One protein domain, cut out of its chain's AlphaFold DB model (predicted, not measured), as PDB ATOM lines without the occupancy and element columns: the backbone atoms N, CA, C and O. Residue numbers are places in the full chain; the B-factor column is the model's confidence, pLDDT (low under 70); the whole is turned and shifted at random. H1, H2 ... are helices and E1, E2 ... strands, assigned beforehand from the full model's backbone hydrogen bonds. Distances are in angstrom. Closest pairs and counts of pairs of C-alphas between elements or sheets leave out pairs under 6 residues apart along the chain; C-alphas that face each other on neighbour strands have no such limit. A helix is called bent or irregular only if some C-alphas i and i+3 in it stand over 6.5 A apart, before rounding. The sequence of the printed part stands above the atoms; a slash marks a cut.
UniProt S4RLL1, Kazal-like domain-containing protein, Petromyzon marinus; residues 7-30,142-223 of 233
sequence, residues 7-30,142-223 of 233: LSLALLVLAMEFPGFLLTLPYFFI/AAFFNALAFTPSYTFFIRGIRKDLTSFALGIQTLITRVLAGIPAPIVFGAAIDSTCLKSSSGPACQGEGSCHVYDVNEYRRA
ATOM      1  N   LEU A   7     246.836 165.776 212.426       91.88
ATOM      2  CA  LEU A   7     246.121 164.510 212.255       91.88
ATOM      3  C   LEU A   7     245.013 164.348 213.305       91.88
ATOM      4  O   LEU A   7     243.895 163.976 212.973       91.88
ATOM      5  N   SER A   8     245.299 164.691 214.564       91.75
ATOM      6  CA  SER A   8     244.307 164.641 215.644       91.75
ATOM      7  C   SER A   8     243.130 165.589 215.394       91.75
ATOM      8  O   SER A   8     241.995 165.235 215.688       91.75
ATOM      9  N   LEU A   9     243.387 166.784 214.847       92.31
ATOM     10  CA  LEU A   9     242.327 167.724 214.474       92.31
ATOM     11  C   LEU A   9     241.491 167.192 213.307       92.31
ATOM     12  O   LEU A   9     240.270 167.230 213.396       92.31
ATOM     13  N   ALA A  10     242.127 166.661 212.261       92.94
ATOM     14  CA  ALA A  10     241.427 166.089 211.112       92.94
ATOM     15  C   ALA A  10     240.505 164.929 211.521       92.94
ATOM     16  O   ALA A  10     239.341 164.894 211.132       92.94
ATOM     17  N   LEU A  11     240.990 164.022 212.376       93.56
ATOM     18  CA  LEU A  11     240.175 162.931 212.917       93.56
ATOM     19  C   LEU A  11     238.996 163.448 213.752       93.56
ATOM     20  O   LEU A  11     237.904 162.896 213.667       93.56
ATOM     21  N   LEU A  12     239.195 164.514 214.532       93.06
ATOM     22  CA  LEU A  12     238.134 165.102 215.347       93.06
ATOM     23  C   LEU A  12     237.071 165.807 214.492       93.06
ATOM     24  O   LEU A  12     235.893 165.725 214.823       93.06
ATOM     25  N   VAL A  13     237.460 166.446 213.385       94.38
ATOM     26  CA  VAL A  13     236.510 166.999 212.402       94.38
ATOM     27  C   VAL A  13     235.660 165.881 211.804       94.38
ATOM     28  O   VAL A  13     234.436 165.934 211.899       94.38
ATOM     29  N   LEU A  14     236.296 164.826 211.283       92.94
ATOM     30  CA  LEU A  14     235.593 163.688 210.682       92.94
ATOM     31  C   LEU A  14     234.644 163.004 211.672       92.94
ATOM     32  O   LEU A  14     233.517 162.668 211.315       92.94
ATOM     33  N   ALA A  15     235.072 162.838 212.925       94.06
ATOM     34  CA  ALA A  15     234.260 162.227 213.971       94.06
ATOM     35  C   ALA A  15     233.000 163.038 214.323       94.06
ATOM     36  O   ALA A  15     232.038 162.452 214.810       94.06
ATOM     37  N   MET A  16     232.992 164.356 214.088       93.25
ATOM     38  CA  MET A  16     231.845 165.227 214.373       93.25
ATOM     39  C   MET A  16     230.960 165.447 213.141       93.25
ATOM     40  O   MET A  16     229.737 165.426 213.261       93.25
ATOM     41  N   GLU A  17     231.542 165.607 211.952       93.50
ATOM     42  CA  GLU A  17     230.767 165.795 210.718       93.50
ATOM     43  C   GLU A  17     230.046 164.521 210.278       93.50
ATOM     44  O   GLU A  17     228.904 164.594 209.829       93.50
ATOM     45  N   PHE A  18     230.670 163.348 210.432       93.44
ATOM     46  CA  PHE A  18     230.090 162.092 209.959       93.44
ATOM     47  C   PHE A  18     228.738 161.762 210.627       93.44
ATOM     48  O   PHE A  18     227.768 161.538 209.899       93.44
ATOM     49  N   PRO A  19     228.591 161.805 211.969       92.75
ATOM     50  CA  PRO A  19     227.286 161.641 212.612       92.75
ATOM     51  C   PRO A  19     226.283 162.725 212.208       92.75
ATOM     52  O   PRO A  19     225.117 162.417 211.974       92.75
ATOM     53  N   GLY A  20     226.733 163.981 212.095       92.81
ATOM     54  CA  GLY A  20     225.893 165.093 211.649       92.81
ATOM     55  C   GLY A  20     225.300 164.838 210.263       92.81
ATOM     56  O   GLY A  20     224.091 164.950 210.087       92.81
ATOM     57  N   PHE A  21     226.123 164.408 209.306       90.88
ATOM     58  CA  PHE A  21     225.683 164.055 207.958       90.88
ATOM     59  C   PHE A  21     224.709 162.873 207.964       90.88
ATOM     60  O   PHE A  21     223.629 162.966 207.378       90.88
ATOM     61  N   LEU A  22     225.030 161.795 208.689       91.62
ATOM     62  CA  LEU A  22     224.156 160.623 208.805       91.62
ATOM     63  C   LEU A  22     222.763 160.970 209.352       91.62
ATOM     64  O   LEU A  22     221.768 160.423 208.880       91.62
ATOM     65  N   LEU A  23     222.680 161.904 210.303       91.94
ATOM     66  CA  LEU A  23     221.411 162.370 210.869       91.94
ATOM     67  C   LEU A  23     220.562 163.178 209.878       91.94
ATOM     68  O   LEU A  23     219.346 163.231 210.049       91.94
ATOM     69  N   THR A  24     221.172 163.780 208.851       89.62
ATOM     70  CA  THR A  24     220.459 164.560 207.819       89.62
ATOM     71  C   THR A  24     219.953 163.722 206.644       89.62
ATOM     72  O   THR A  24     218.959 164.088 206.021       89.62
ATOM     73  N   LEU A  25     220.567 162.563 206.368       87.62
ATOM     74  CA  LEU A  25     220.145 161.642 205.301       87.62
ATOM     75  C   LEU A  25     218.642 161.287 205.308       87.62
ATOM     76  O   LEU A  25     218.029 161.308 204.238       87.62
ATOM     77  N   PRO A  26     217.998 160.982 206.455       86.31
ATOM     78  CA  PRO A  26     216.580 160.633 206.456       86.31
ATOM     79  C   PRO A  26     215.643 161.814 206.161       86.31
ATOM     80  O   PRO A  26     214.460 161.576 205.914       86.31
ATOM     81  N   TYR A  27     216.112 163.070 206.140       86.19
ATOM     82  CA  TYR A  27     215.238 164.242 205.948       86.19
ATOM     83  C   TYR A  27     214.516 164.237 204.607       86.19
ATOM     84  O   TYR A  27     213.399 164.735 204.515       86.19
ATOM     85  N   PHE A  28     215.115 163.630 203.582       79.19
ATOM     86  CA  PHE A  28     214.471 163.500 202.279       79.19
ATOM     87  C   PHE A  28     213.224 162.600 202.322       79.19
ATOM     88  O   PHE A  28     212.262 162.825 201.590       79.19
ATOM     89  N   PHE A  29     213.218 161.597 203.203       81.12
ATOM     90  CA  PHE A  29     212.152 160.598 203.298       81.12
ATOM     91  C   PHE A  29     211.118 160.923 204.382       81.12
ATOM     92  O   PHE A  29     209.978 160.462 204.309       81.12
ATOM     93  N   ILE A  30     211.487 161.727 205.385       82.88
ATOM     94  CA  ILE A  30     210.565 162.167 206.434       82.88
ATOM     95  C   ILE A  30     209.679 163.277 205.867       82.88
ATOM     96  O   ILE A  30     210.047 164.447 205.800       82.88
ATOM     97  N   ALA A 142     221.797 167.308 214.777       94.31
ATOM     98  CA  ALA A 142     222.696 167.529 213.649       94.31
ATOM     99  C   ALA A 142     223.359 168.916 213.720       94.31
ATOM    100  O   ALA A 142     224.571 169.030 213.531       94.31
ATOM    101  N   ALA A 143     222.602 169.969 214.048       94.31
ATOM    102  CA  ALA A 143     223.135 171.319 214.226       94.31
ATOM    103  C   ALA A 143     224.175 171.385 215.356       94.31
ATOM    104  O   ALA A 143     225.202 172.046 215.207       94.31
ATOM    105  N   PHE A 144     223.955 170.653 216.451       95.38
ATOM    106  CA  PHE A 144     224.922 170.539 217.542       95.38
ATOM    107  C   PHE A 144     226.252 169.924 217.078       95.38
ATOM    108  O   PHE A 144     227.309 170.505 217.325       95.38
ATOM    109  N   PHE A 145     226.222 168.804 216.347       95.25
ATOM    110  CA  PHE A 145     227.439 168.193 215.794       95.25
ATOM    111  C   PHE A 145     228.172 169.120 214.814       95.25
ATOM    112  O   PHE A 145     229.392 169.263 214.899       95.25
ATOM    113  N   ASN A 146     227.435 169.818 213.946       92.44
ATOM    114  CA  ASN A 146     228.009 170.812 213.033       92.44
ATOM    115  C   ASN A 146     228.677 171.974 213.791       92.44
ATOM    116  O   ASN A 146     229.785 172.392 213.451       92.44
ATOM    117  N   ALA A 147     228.050 172.468 214.862       93.81
ATOM    118  CA  ALA A 147     228.626 173.515 215.702       93.81
ATOM    119  C   ALA A 147     229.915 173.048 216.404       93.81
ATOM    120  O   ALA A 147     230.896 173.796 216.463       93.81
ATOM    121  N   LEU A 148     229.953 171.799 216.884       93.25
ATOM    122  CA  LEU A 148     231.158 171.202 217.465       93.25
ATOM    123  C   LEU A 148     232.279 171.016 216.436       93.25
ATOM    124  O   LEU A 148     233.444 171.219 216.777       93.25
ATOM    125  N   ALA A 149     231.947 170.669 215.189       94.12
ATOM    126  CA  ALA A 149     232.907 170.512 214.099       94.12
ATOM    127  C   ALA A 149     233.505 171.850 213.623       94.12
ATOM    128  O   ALA A 149     234.631 171.881 213.122       94.12
ATOM    129  N   PHE A 150     232.808 172.973 213.819       92.69
ATOM    130  CA  PHE A 150     233.248 174.284 213.331       92.69
ATOM    131  C   PHE A 150     234.606 174.721 213.908       92.69
ATOM    132  O   PHE A 150     235.522 175.095 213.175       92.69
ATOM    133  N   THR A 151     234.774 174.623 215.230       91.38
ATOM    134  CA  THR A 151     236.006 175.035 215.932       91.38
ATOM    135  C   THR A 151     237.263 174.242 215.518       91.38
ATOM    136  O   THR A 151     238.288 174.864 215.203       91.38
ATOM    137  N   PRO A 152     237.257 172.894 215.515       92.75
ATOM    138  CA  PRO A 152     238.405 172.108 215.075       92.75
ATOM    139  C   PRO A 152     238.673 172.273 213.577       92.75
ATOM    140  O   PRO A 152     239.844 172.340 213.210       92.75
ATOM    141  N   SER A 153     237.641 172.451 212.744       92.88
ATOM    142  CA  SER A 153     237.797 172.744 211.310       92.88
ATOM    143  C   SER A 153     238.503 174.076 211.079       92.88
ATOM    144  O   SER A 153     239.486 174.151 210.342       92.88
ATOM    145  N   TYR A 154     238.078 175.121 211.789       92.31
ATOM    146  CA  TYR A 154     238.712 176.436 211.728       92.31
ATOM    147  C   TYR A 154     240.165 176.402 212.230       92.31
ATOM    148  O   TYR A 154     241.069 176.984 211.628       92.31
ATOM    149  N   THR A 155     240.422 175.659 213.311       91.88
ATOM    150  CA  THR A 155     241.777 175.484 213.865       91.88
ATOM    151  C   THR A 155     242.684 174.690 212.924       91.88
ATOM    152  O   THR A 155     243.864 175.021 212.790       91.88
ATOM    153  N   PHE A 156     242.155 173.645 212.286       92.38
ATOM    154  CA  PHE A 156     242.852 172.857 211.275       92.38
ATOM    155  C   PHE A 156     243.249 173.738 210.085       92.38
ATOM    156  O   PHE A 156     244.425 173.765 209.722       92.38
ATOM    157  N   PHE A 157     242.310 174.538 209.568       91.56
ATOM    158  CA  PHE A 157     242.550 175.467 208.464       91.56
ATOM    159  C   PHE A 157     243.665 176.472 208.782       91.56
ATOM    160  O   PHE A 157     244.653 176.542 208.056       91.56
ATOM    161  N   ILE A 158     243.586 177.181 209.916       92.69
ATOM    162  CA  ILE A 158     244.611 178.170 210.297       92.69
ATOM    163  C   ILE A 158     245.991 177.529 210.479       92.69
ATOM    164  O   ILE A 158     247.004 178.137 210.136       92.69
ATOM    165  N   ARG A 159     246.064 176.313 211.034       91.38
ATOM    166  CA  ARG A 159     247.349 175.625 211.248       91.38
ATOM    167  C   ARG A 159     247.957 175.054 209.971       91.38
ATOM    168  O   ARG A 159     249.164 174.831 209.959       91.38
ATOM    169  N   GLY A 160     247.152 174.816 208.939       88.06
ATOM    170  CA  GLY A 160     247.625 174.389 207.623       88.06
ATOM    171  C   GLY A 160     248.245 175.520 206.796       88.06
ATOM    172  O   GLY A 160     248.890 175.247 205.788       88.06
ATOM    173  N   ILE A 161     248.073 176.777 207.213       92.38
ATOM    174  CA  ILE A 161     248.458 177.963 206.444       92.38
ATOM    175  C   ILE A 161     249.634 178.672 207.120       92.38
ATOM    176  O   ILE A 161     249.811 178.645 208.342       92.38
ATOM    177  N   ARG A 162     250.471 179.322 206.310       91.94
ATOM    178  CA  ARG A 162     251.556 180.168 206.806       91.94
ATOM    179  C   ARG A 162     250.970 181.390 207.532       91.94
ATOM    180  O   ARG A 162     250.024 182.013 207.060       91.94
ATOM    181  N   LYS A 163     251.513 181.718 208.710       88.56
ATOM    182  CA  LYS A 163     250.905 182.683 209.649       88.56
ATOM    183  C   LYS A 163     250.762 184.114 209.114       88.56
ATOM    184  O   LYS A 163     249.922 184.853 209.611       88.56
ATOM    185  N   ASP A 164     251.592 184.494 208.151       92.94
ATOM    186  CA  ASP A 164     251.584 185.768 207.423       92.94
ATOM    187  C   ASP A 164     250.382 185.915 206.473       92.94
ATOM    188  O   ASP A 164     249.964 187.035 206.196       92.94
ATOM    189  N   LEU A 165     249.791 184.806 206.013       94.31
ATOM    190  CA  LEU A 165     248.702 184.792 205.027       94.31
ATOM    191  C   LEU A 165     247.338 184.407 205.617       94.31
ATOM    192  O   LEU A 165     246.348 184.341 204.892       94.31
ATOM    193  N   THR A 166     247.257 184.155 206.925       92.38
ATOM    194  CA  THR A 166     246.041 183.638 207.569       92.38
ATOM    195  C   THR A 166     244.828 184.550 207.370       92.38
ATOM    196  O   THR A 166     243.755 184.070 207.020       92.38
ATOM    197  N   SER A 167     244.975 185.864 207.567       94.19
ATOM    198  CA  SER A 167     243.870 186.824 207.411       94.19
ATOM    199  C   SER A 167     243.373 186.902 205.965       94.19
ATOM    200  O   SER A 167     242.166 186.942 205.732       94.19
ATOM    201  N   PHE A 168     244.291 186.852 204.999       95.19
ATOM    202  CA  PHE A 168     243.967 186.818 203.576       95.19
ATOM    203  C   PHE A 168     243.221 185.532 203.198       95.19
ATOM    204  O   PHE A 168     242.176 185.587 202.550       95.19
ATOM    205  N   ALA A 169     243.700 184.377 203.666       94.69
ATOM    206  CA  ALA A 169     243.064 183.091 203.402       94.69
ATOM    207  C   ALA A 169     241.653 182.990 204.001       94.69
ATOM    208  O   ALA A 169     240.751 182.469 203.351       94.69
ATOM    209  N   LEU A 170     241.438 183.529 205.204       94.25
ATOM    210  CA  LEU A 170     240.111 183.611 205.825       94.25
ATOM    211  C   LEU A 170     239.163 184.525 205.034       94.25
ATOM    212  O   LEU A 170     237.989 184.196 204.859       94.25
ATOM    213  N   GLY A 171     239.672 185.644 204.508       95.69
ATOM    214  CA  GLY A 171     238.929 186.512 203.591       95.69
ATOM    215  C   GLY A 171     238.481 185.775 202.325       95.69
ATOM    216  O   GLY A 171     237.311 185.832 201.955       95.69
ATOM    217  N   ILE A 172     239.376 185.003 201.704       95.50
ATOM    218  CA  ILE A 172     239.037 184.186 200.527       95.50
ATOM    219  C   ILE A 172     238.027 183.090 200.882       95.50
ATOM    220  O   ILE A 172     237.032 182.932 200.181       95.50
ATOM    221  N   GLN A 173     238.249 182.349 201.971       94.00
ATOM    222  CA  GLN A 173     237.347 181.281 202.407       94.00
ATOM    223  C   GLN A 173     235.927 181.816 202.628       94.00
ATOM    224  O   GLN A 173     234.957 181.230 202.150       94.00
ATOM    225  N   THR A 174     235.796 182.942 203.331       94.44
ATOM    226  CA  THR A 174     234.492 183.564 203.592       94.44
ATOM    227  C   THR A 174     233.830 184.071 202.315       94.44
ATOM    228  O   THR A 174     232.634 183.838 202.139       94.44
ATOM    229  N   LEU A 175     234.589 184.688 201.402       96.06
ATOM    230  CA  LEU A 175     234.086 185.115 200.096       96.06
ATOM    231  C   LEU A 175     233.540 183.927 199.295       96.06
ATOM    232  O   LEU A 175     232.394 183.969 198.855       96.06
ATOM    233  N   ILE A 176     234.318 182.850 199.164       95.38
ATOM    234  CA  ILE A 176     233.922 181.646 198.421       95.38
ATOM    235  C   ILE A 176     232.652 181.035 199.023       95.38
ATOM    236  O   ILE A 176     231.693 180.784 198.297       95.38
ATOM    237  N   THR A 177     232.594 180.854 200.347       93.00
ATOM    238  CA  THR A 177     231.410 180.291 201.016       93.00
ATOM    239  C   THR A 177     230.168 181.162 200.814       93.00
ATOM    240  O   THR A 177     229.066 180.648 200.621       93.00
ATOM    241  N   ARG A 178     230.311 182.492 200.831       95.06
ATOM    242  CA  ARG A 178     229.181 183.402 200.594       95.06
ATOM    243  C   ARG A 178     228.721 183.375 199.142       95.06
ATOM    244  O   ARG A 178     227.519 183.309 198.918       95.06
ATOM    245  N   VAL A 179     229.643 183.367 198.186       95.94
ATOM    246  CA  VAL A 179     229.317 183.341 196.753       95.94
ATOM    247  C   VAL A 179     228.689 182.008 196.343       95.94
ATOM    248  O   VAL A 179     227.702 182.010 195.617       95.94
ATOM    249  N   LEU A 180     229.218 180.881 196.824       93.62
ATOM    250  CA  LEU A 180     228.762 179.552 196.401       93.62
ATOM    251  C   LEU A 180     227.572 179.009 197.194       93.62
ATOM    252  O   LEU A 180     226.809 178.219 196.650       93.62
ATOM    253  N   ALA A 181     227.411 179.394 198.462       90.56
ATOM    254  CA  ALA A 181     226.334 178.880 199.310       90.56
ATOM    255  C   ALA A 181     225.465 180.000 199.893       90.56
ATOM    256  O   ALA A 181     224.246 179.945 199.791       90.56
ATOM    257  N   GLY A 182     226.071 181.036 200.475       91.94
ATOM    258  CA  GLY A 182     225.332 182.063 201.220       91.94
ATOM    259  C   GLY A 182     224.341 182.888 200.389       91.94
ATOM    260  O   GLY A 182     223.257 183.184 200.877       91.94
ATOM    261  N   ILE A 183     224.712 183.264 199.165       93.00
ATOM    262  CA  ILE A 183     223.881 184.037 198.230       93.00
ATOM    263  C   ILE A 183     222.892 183.139 197.470       93.00
ATOM    264  O   ILE A 183     221.700 183.441 197.491       93.00
ATOM    265  N   PRO A 184     223.316 182.037 196.816       93.00
ATOM    266  CA  PRO A 184     222.393 181.232 196.020       93.00
ATOM    267  C   PRO A 184     221.383 180.454 196.867       93.00
ATOM    268  O   PRO A 184     220.265 180.262 196.401       93.00
ATOM    269  N   ALA A 185     221.715 180.045 198.100       90.38
ATOM    270  CA  ALA A 185     220.789 179.279 198.935       90.38
ATOM    271  C   ALA A 185     219.435 179.986 199.150       90.38
ATOM    272  O   ALA A 185     218.424 179.416 198.748       90.38
ATOM    273  N   PRO A 186     219.353 181.210 199.715       90.81
ATOM    274  CA  PRO A 186     218.066 181.877 199.919       90.81
ATOM    275  C   PRO A 186     217.335 182.191 198.607       90.81
ATOM    276  O   PRO A 186     216.111 182.166 198.596       90.81
ATOM    277  N   ILE A 187     218.054 182.438 197.505       90.94
ATOM    278  CA  ILE A 187     217.445 182.692 196.189       90.94
ATOM    279  C   ILE A 187     216.759 181.426 195.666       90.94
ATOM    280  O   ILE A 187     215.599 181.472 195.271       90.94
ATOM    281  N   VAL A 188     217.457 180.288 195.696       89.88
ATOM    282  CA  VAL A 188     216.915 179.001 195.239       89.88
ATOM    283  C   VAL A 188     215.786 178.534 196.154       89.88
ATOM    284  O   VAL A 188     214.752 178.103 195.654       89.88
ATOM    285  N   PHE A 189     215.942 178.648 197.476       87.69
ATOM    286  CA  PHE A 189     214.874 178.291 198.412       87.69
ATOM    287  C   PHE A 189     213.653 179.205 198.267       87.69
ATOM    288  O   PHE A 189     212.536 178.700 198.292       87.69
ATOM    289  N   GLY A 190     213.847 180.511 198.059       87.94
ATOM    290  CA  GLY A 190     212.754 181.445 197.778       87.94
ATOM    291  C   GLY A 190     212.009 181.074 196.497       87.94
ATOM    292  O   GLY A 190     210.807 180.837 196.535       87.94
ATOM    293  N   ALA A 191     212.740 180.891 195.393       87.56
ATOM    294  CA  ALA A 191     212.155 180.488 194.115       87.56
ATOM    295  C   ALA A 191     211.432 179.132 194.197       87.56
ATOM    296  O   ALA A 191     210.367 178.964 193.607       87.56
ATOM    297  N   ALA A 192     211.977 178.170 194.946       87.56
ATOM    298  CA  ALA A 192     211.336 176.878 195.165       87.56
ATOM    299  C   ALA A 192     210.010 177.023 195.930       87.56
ATOM    300  O   ALA A 192     209.020 176.408 195.540       87.56
ATOM    301  N   ILE A 193     209.966 177.847 196.982       86.94
ATOM    302  CA  ILE A 193     208.730 178.120 197.734       86.94
ATOM    303  C   ILE A 193     207.681 178.739 196.805       86.94
ATOM    304  O   ILE A 193     206.581 178.195 196.690       86.94
ATOM    305  N   ASP A 194     208.046 179.801 196.086       86.44
ATOM    306  CA  ASP A 194     207.133 180.529 195.200       86.44
ATOM    307  C   ASP A 194     206.608 179.637 194.065       86.44
ATOM    308  O   ASP A 194     205.417 179.658 193.755       86.44
ATOM    309  N   SER A 195     207.462 178.770 193.504       83.81
ATOM    310  CA  SER A 195     207.079 177.842 192.428       83.81
ATOM    311  C   SER A 195     206.012 176.825 192.835       83.81
ATOM    312  O   SER A 195     205.268 176.336 191.990       83.81
ATOM    313  N   THR A 196     205.913 176.525 194.133       87.06
ATOM    314  CA  THR A 196     204.957 175.544 194.665       87.06
ATOM    315  C   THR A 196     203.649 176.175 195.126       87.06
ATOM    316  O   THR A 196     202.810 175.490 195.715       87.06
ATOM    317  N   CYS A 197     203.451 177.476 194.892       87.62
ATOM    318  CA  CYS A 197     202.216 178.148 195.260       87.62
ATOM    319  C   CYS A 197     201.022 177.603 194.460       87.62
ATOM    320  O   CYS A 197     200.998 177.640 193.230       87.62
ATOM    321  N   LEU A 198     200.003 177.117 195.174       84.38
ATOM    322  CA  LEU A 198     198.753 176.631 194.586       84.38
ATOM    323  C   LEU A 198     197.650 177.691 194.598       84.38
ATOM    324  O   LEU A 198     196.813 177.715 193.697       84.38
ATOM    325  N   LYS A 199     197.618 178.546 195.627       82.50
ATOM    326  CA  LYS A 199     196.611 179.604 195.756       82.50
ATOM    327  C   LYS A 199     197.189 180.834 196.433       82.50
ATOM    328  O   LYS A 199     197.553 180.779 197.607       82.50
ATOM    329  N   SER A 200     197.216 181.942 195.713       80.38
ATOM    330  CA  SER A 200     197.655 183.236 196.214       80.38
ATOM    331  C   SER A 200     196.513 184.072 196.778       80.38
ATOM    332  O   SER A 200     195.336 183.876 196.451       80.38
ATOM    333  N   SER A 201     196.867 185.013 197.652       73.94
ATOM    334  CA  SER A 201     195.944 186.063 198.062       73.94
ATOM    335  C   SER A 201     195.688 186.986 196.873       73.94
ATOM    336  O   SER A 201     196.609 187.619 196.358       73.94
ATOM    337  N   SER A 202     194.438 187.051 196.421       64.75
ATOM    338  CA  SER A 202     194.026 187.998 195.384       64.75
ATOM    339  C   SER A 202     193.555 189.281 196.062       64.75
ATOM    340  O   SER A 202     192.505 189.311 196.702       64.75
ATOM    341  N   GLY A 203     194.355 190.343 195.955       57.31
ATOM    342  CA  GLY A 203     193.916 191.682 196.334       57.31
ATOM    343  C   GLY A 203     192.836 192.212 195.378       57.31
ATOM    344  O   GLY A 203     192.616 191.638 194.306       57.31
ATOM    345  N   PRO A 204     192.159 193.330 195.712       56.38
ATOM    346  CA  PRO A 204     191.371 194.064 194.724       56.38
ATOM    347  C   PRO A 204     192.246 194.363 193.495       56.38
ATOM    348  O   PRO A 204     193.452 194.557 193.643       56.38
ATOM    349  N   ALA A 205     191.633 194.414 192.306       56.38
ATOM    350  CA  ALA A 205     192.255 194.364 190.969       56.38
ATOM    351  C   ALA A 205     193.462 195.298 190.687       56.38
ATOM    352  O   ALA A 205     194.075 195.195 189.629       56.38
ATOM    353  N   CYS A 206     193.826 196.188 191.611       56.12
ATOM    354  CA  CYS A 206     194.928 197.141 191.501       56.12
ATOM    355  C   CYS A 206     196.115 196.880 192.454       56.12
ATOM    356  O   CYS A 206     197.067 197.655 192.413       56.12
ATOM    357  N   GLN A 207     196.082 195.859 193.329       60.44
ATOM    358  CA  GLN A 207     197.082 195.695 194.407       60.44
ATOM    359  C   GLN A 207     198.068 194.526 194.230       60.44
ATOM    360  O   GLN A 207     198.941 194.335 195.073       60.44
ATOM    361  N   GLY A 208     197.990 193.809 193.107       58.50
ATOM    362  CA  GLY A 208     198.887 192.694 192.796       58.50
ATOM    363  C   GLY A 208     198.595 191.425 193.603       58.50
ATOM    364  O   GLY A 208     197.676 191.367 194.422       58.50
ATOM    365  N   GLU A 209     199.371 190.385 193.314       66.44
ATOM    366  CA  GLU A 209     199.299 189.087 193.980       66.44
ATOM    367  C   GLU A 209     199.966 189.171 195.368       66.44
ATOM    368  O   GLU A 209     201.095 189.646 195.494       66.44
ATOM    369  N   GLY A 210     199.243 188.785 196.425       71.81
ATOM    370  CA  GLY A 210     199.732 188.795 197.808       71.81
ATOM    371  C   GLY A 210     200.449 187.498 198.203       71.81
ATOM    372  O   GLY A 210     200.830 186.693 197.358       71.81
ATOM    373  N   SER A 211     200.620 187.253 199.509       81.19
ATOM    374  CA  SER A 211     201.266 186.018 199.982       81.19
ATOM    375  C   SER A 211     200.474 184.769 199.587       81.19
ATOM    376  O   SER A 211     199.241 184.787 199.555       81.19
ATOM    377  N   CYS A 212     201.171 183.658 199.356       85.81
ATOM    378  CA  CYS A 212     200.520 182.397 199.032       85.81
ATOM    379  C   CYS A 212     199.896 181.726 200.266       85.81
ATOM    380  O   CYS A 212     200.528 181.612 201.318       85.81
ATOM    381  N   HIS A 213     198.648 181.283 200.122       85.12
ATOM    382  CA  HIS A 213     197.855 180.645 201.169       85.12
ATOM    383  C   HIS A 213     198.115 179.138 201.274       85.12
ATOM    384  O   HIS A 213     198.145 178.590 202.376       85.12
ATOM    385  N   VAL A 214     198.305 178.459 200.136       85.88
ATOM    386  CA  VAL A 214     198.500 177.002 200.074       85.88
ATOM    387  C   VAL A 214     199.654 176.667 199.145       85.88
ATOM    388  O   VAL A 214     199.665 177.099 197.996       85.88
ATOM    389  N   TYR A 215     200.577 175.841 199.634       86.88
ATOM    390  CA  TYR A 215     201.740 175.360 198.891       86.88
ATOM    391  C   TYR A 215     201.657 173.848 198.660       86.88
ATOM    392  O   TYR A 215     201.219 173.103 199.546       86.88
ATOM    393  N   ASP A 216     202.142 173.381 197.510       86.38
ATOM    394  CA  ASP A 216     202.332 171.956 197.244       86.38
ATOM    395  C   ASP A 216     203.608 171.444 197.927       86.38
ATOM    396  O   ASP A 216     204.732 171.545 197.430       86.38
ATOM    397  N   VAL A 217     203.425 170.836 199.098       83.12
ATOM    398  CA  VAL A 217     204.533 170.280 199.889       83.12
ATOM    399  C   VAL A 217     205.221 169.082 199.222       83.12
ATOM    400  O   VAL A 217     206.359 168.760 199.571       83.12
ATOM    401  N   ASN A 218     204.552 168.384 198.298       81.38
ATOM    402  CA  ASN A 218     205.109 167.216 197.621       81.38
ATOM    403  C   ASN A 218     205.987 167.627 196.443       81.38
ATOM    404  O   ASN A 218     206.982 166.953 196.164       81.38
ATOM    405  N   GLU A 219     205.608 168.692 195.743       81.62
ATOM    406  CA  GLU A 219     206.439 169.333 194.729       81.62
ATOM    407  C   GLU A 219     207.642 170.018 195.385       81.62
ATOM    408  O   GLU A 219     208.772 169.758 194.979       81.62
ATOM    409  N   TYR A 220     207.440 170.736 196.498       83.44
ATOM    410  CA  TYR A 220     208.524 171.404 197.231       83.44
ATOM    411  C   TYR A 220     209.615 170.421 197.685       83.44
ATOM    412  O   TYR A 220     210.807 170.671 197.518       83.44
ATOM    413  N   ARG A 221     209.227 169.238 198.186       77.00
ATOM    414  CA  ARG A 221     210.176 168.176 198.575       77.00
ATOM    415  C   ARG A 221     210.994 167.638 197.392       77.00
ATOM    416  O   ARG A 221     212.116 167.176 197.582       77.00
ATOM    417  N   ARG A 222     210.434 167.675 196.179       73.50
ATOM    418  CA  ARG A 222     211.042 167.175 194.930       73.50
ATOM    419  C   ARG A 222     211.656 168.290 194.074       73.50
ATOM    420  O   ARG A 222     212.214 168.005 193.014       73.50
ATOM    421  N   ALA A 223     211.640 169.530 194.566       61.00
ATOM    422  CA  ALA A 223     212.014 170.725 193.825       61.00
ATOM    423  C   ALA A 223     213.482 170.855 193.355       61.00
ATOM    424  O   ALA A 223     213.696 171.711 192.497       61.00
TER     425      ALA A 223
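What this domain is: This is residues 7 to 30 and 142 to 223 of the 233 residues of the protein "Kazal-like domain-containing protein" of Petromyzon marinus (UniProt S4RLL1). The model is an open, flat frame with an empty middle: H1 and H2 lie on one long side, H3 and H4 follow each other nearly in line along the other, and the hairpin of E1 and E2 lies at one end. H2 slants away from H1 toward the start of H3, and after the hairpin H5 folds back toward the end of H1. The printed part has 106 residues, with five named helices and two named strands in the order H1, H2, H3, H4, E1, E2, H5; the class is mostly helix, and the one sheet, E1 - E2, is antiparallel. The whole is extended, with a radius of gyration of the C-alphas of 20.7 A and spans of 63 by 33 by 18 A.

How they stand to each other: E1, residues 197 to 202, and E2, residues 209 to 215, form a hairpin of antiparallel strands, at 144 degrees between their directions. N 198 and O 214 are 2.8 A apart, and N 210 and O 201 are 2.9 A apart, both within hydrogen-bond range. H4, residues 184 to 195, comes nearest to E2 at the C-alphas of Ile 193 and Tyr 215, 7.6 A apart. H5, residues 217 to 223, only just touches H4, with 3 pairs of C-alphas within 8 A and with residues 192 to 193 of H4 alone; the closest C-alphas, of Ala 192 and Ala 223, are 6.3 A apart, and the helices run opposite ways at a steep tilt of 46 degrees. H3, residues 166 to 182, and H4 meet only through their link. H2, residues 142 to 160, is close to H3 but not clearly touching, the closest C-alphas being those of Ile 158 and Thr 166, 6.3 A apart. H1, residues 7 to 28, touches H2, with the closest C-alphas, of Gly 20 and Ala 142, 4.5 A apart; they run opposite ways at a shallow tilt of 32 degrees, only just short of steep. H1 is close to H5 but not clearly touching, with the closest C-alphas, of Phe 28 and Arg 221, 7.4 A apart. H1 and H3 are apart. Every O i to N i+4 pair is within hydrogen-bond range in H3 and H4, against 13 of 18 in H1, 13 of 15 in H2 and 2 of 3 in H5.

Where its parts are: H1 begins at C-alpha 7, (246.121, 164.510, 212.255), and is 33.2 A long; it is only just irregular, with C-alphas 23 and 26 6.8 A apart. H2 is 26.5 A long, with a kink of 29 degrees near residue 149. H3 is 21.7 A long and H4 16.1 A. E1 begins at C-alpha 197, (202.216, 178.148, 195.260), and H5 ends at C-alpha 223, (212.014, 170.725, 193.825).

The domain as a whole: The C-alphas of Leu 7 and Ala 205, the two farthest apart, are 65.2 A apart. Residues 31 to 141 are not printed, and C-alphas 30 and 142 are 15.1 A apart across the cut. Of the links that are printed whole, E1 to E2 is short and the others are tight. Residues 175 to 181 of H3 stand free. The mean pLDDT of the printed part is 87.2; residues 202 to 209 and residue 223 are under 70.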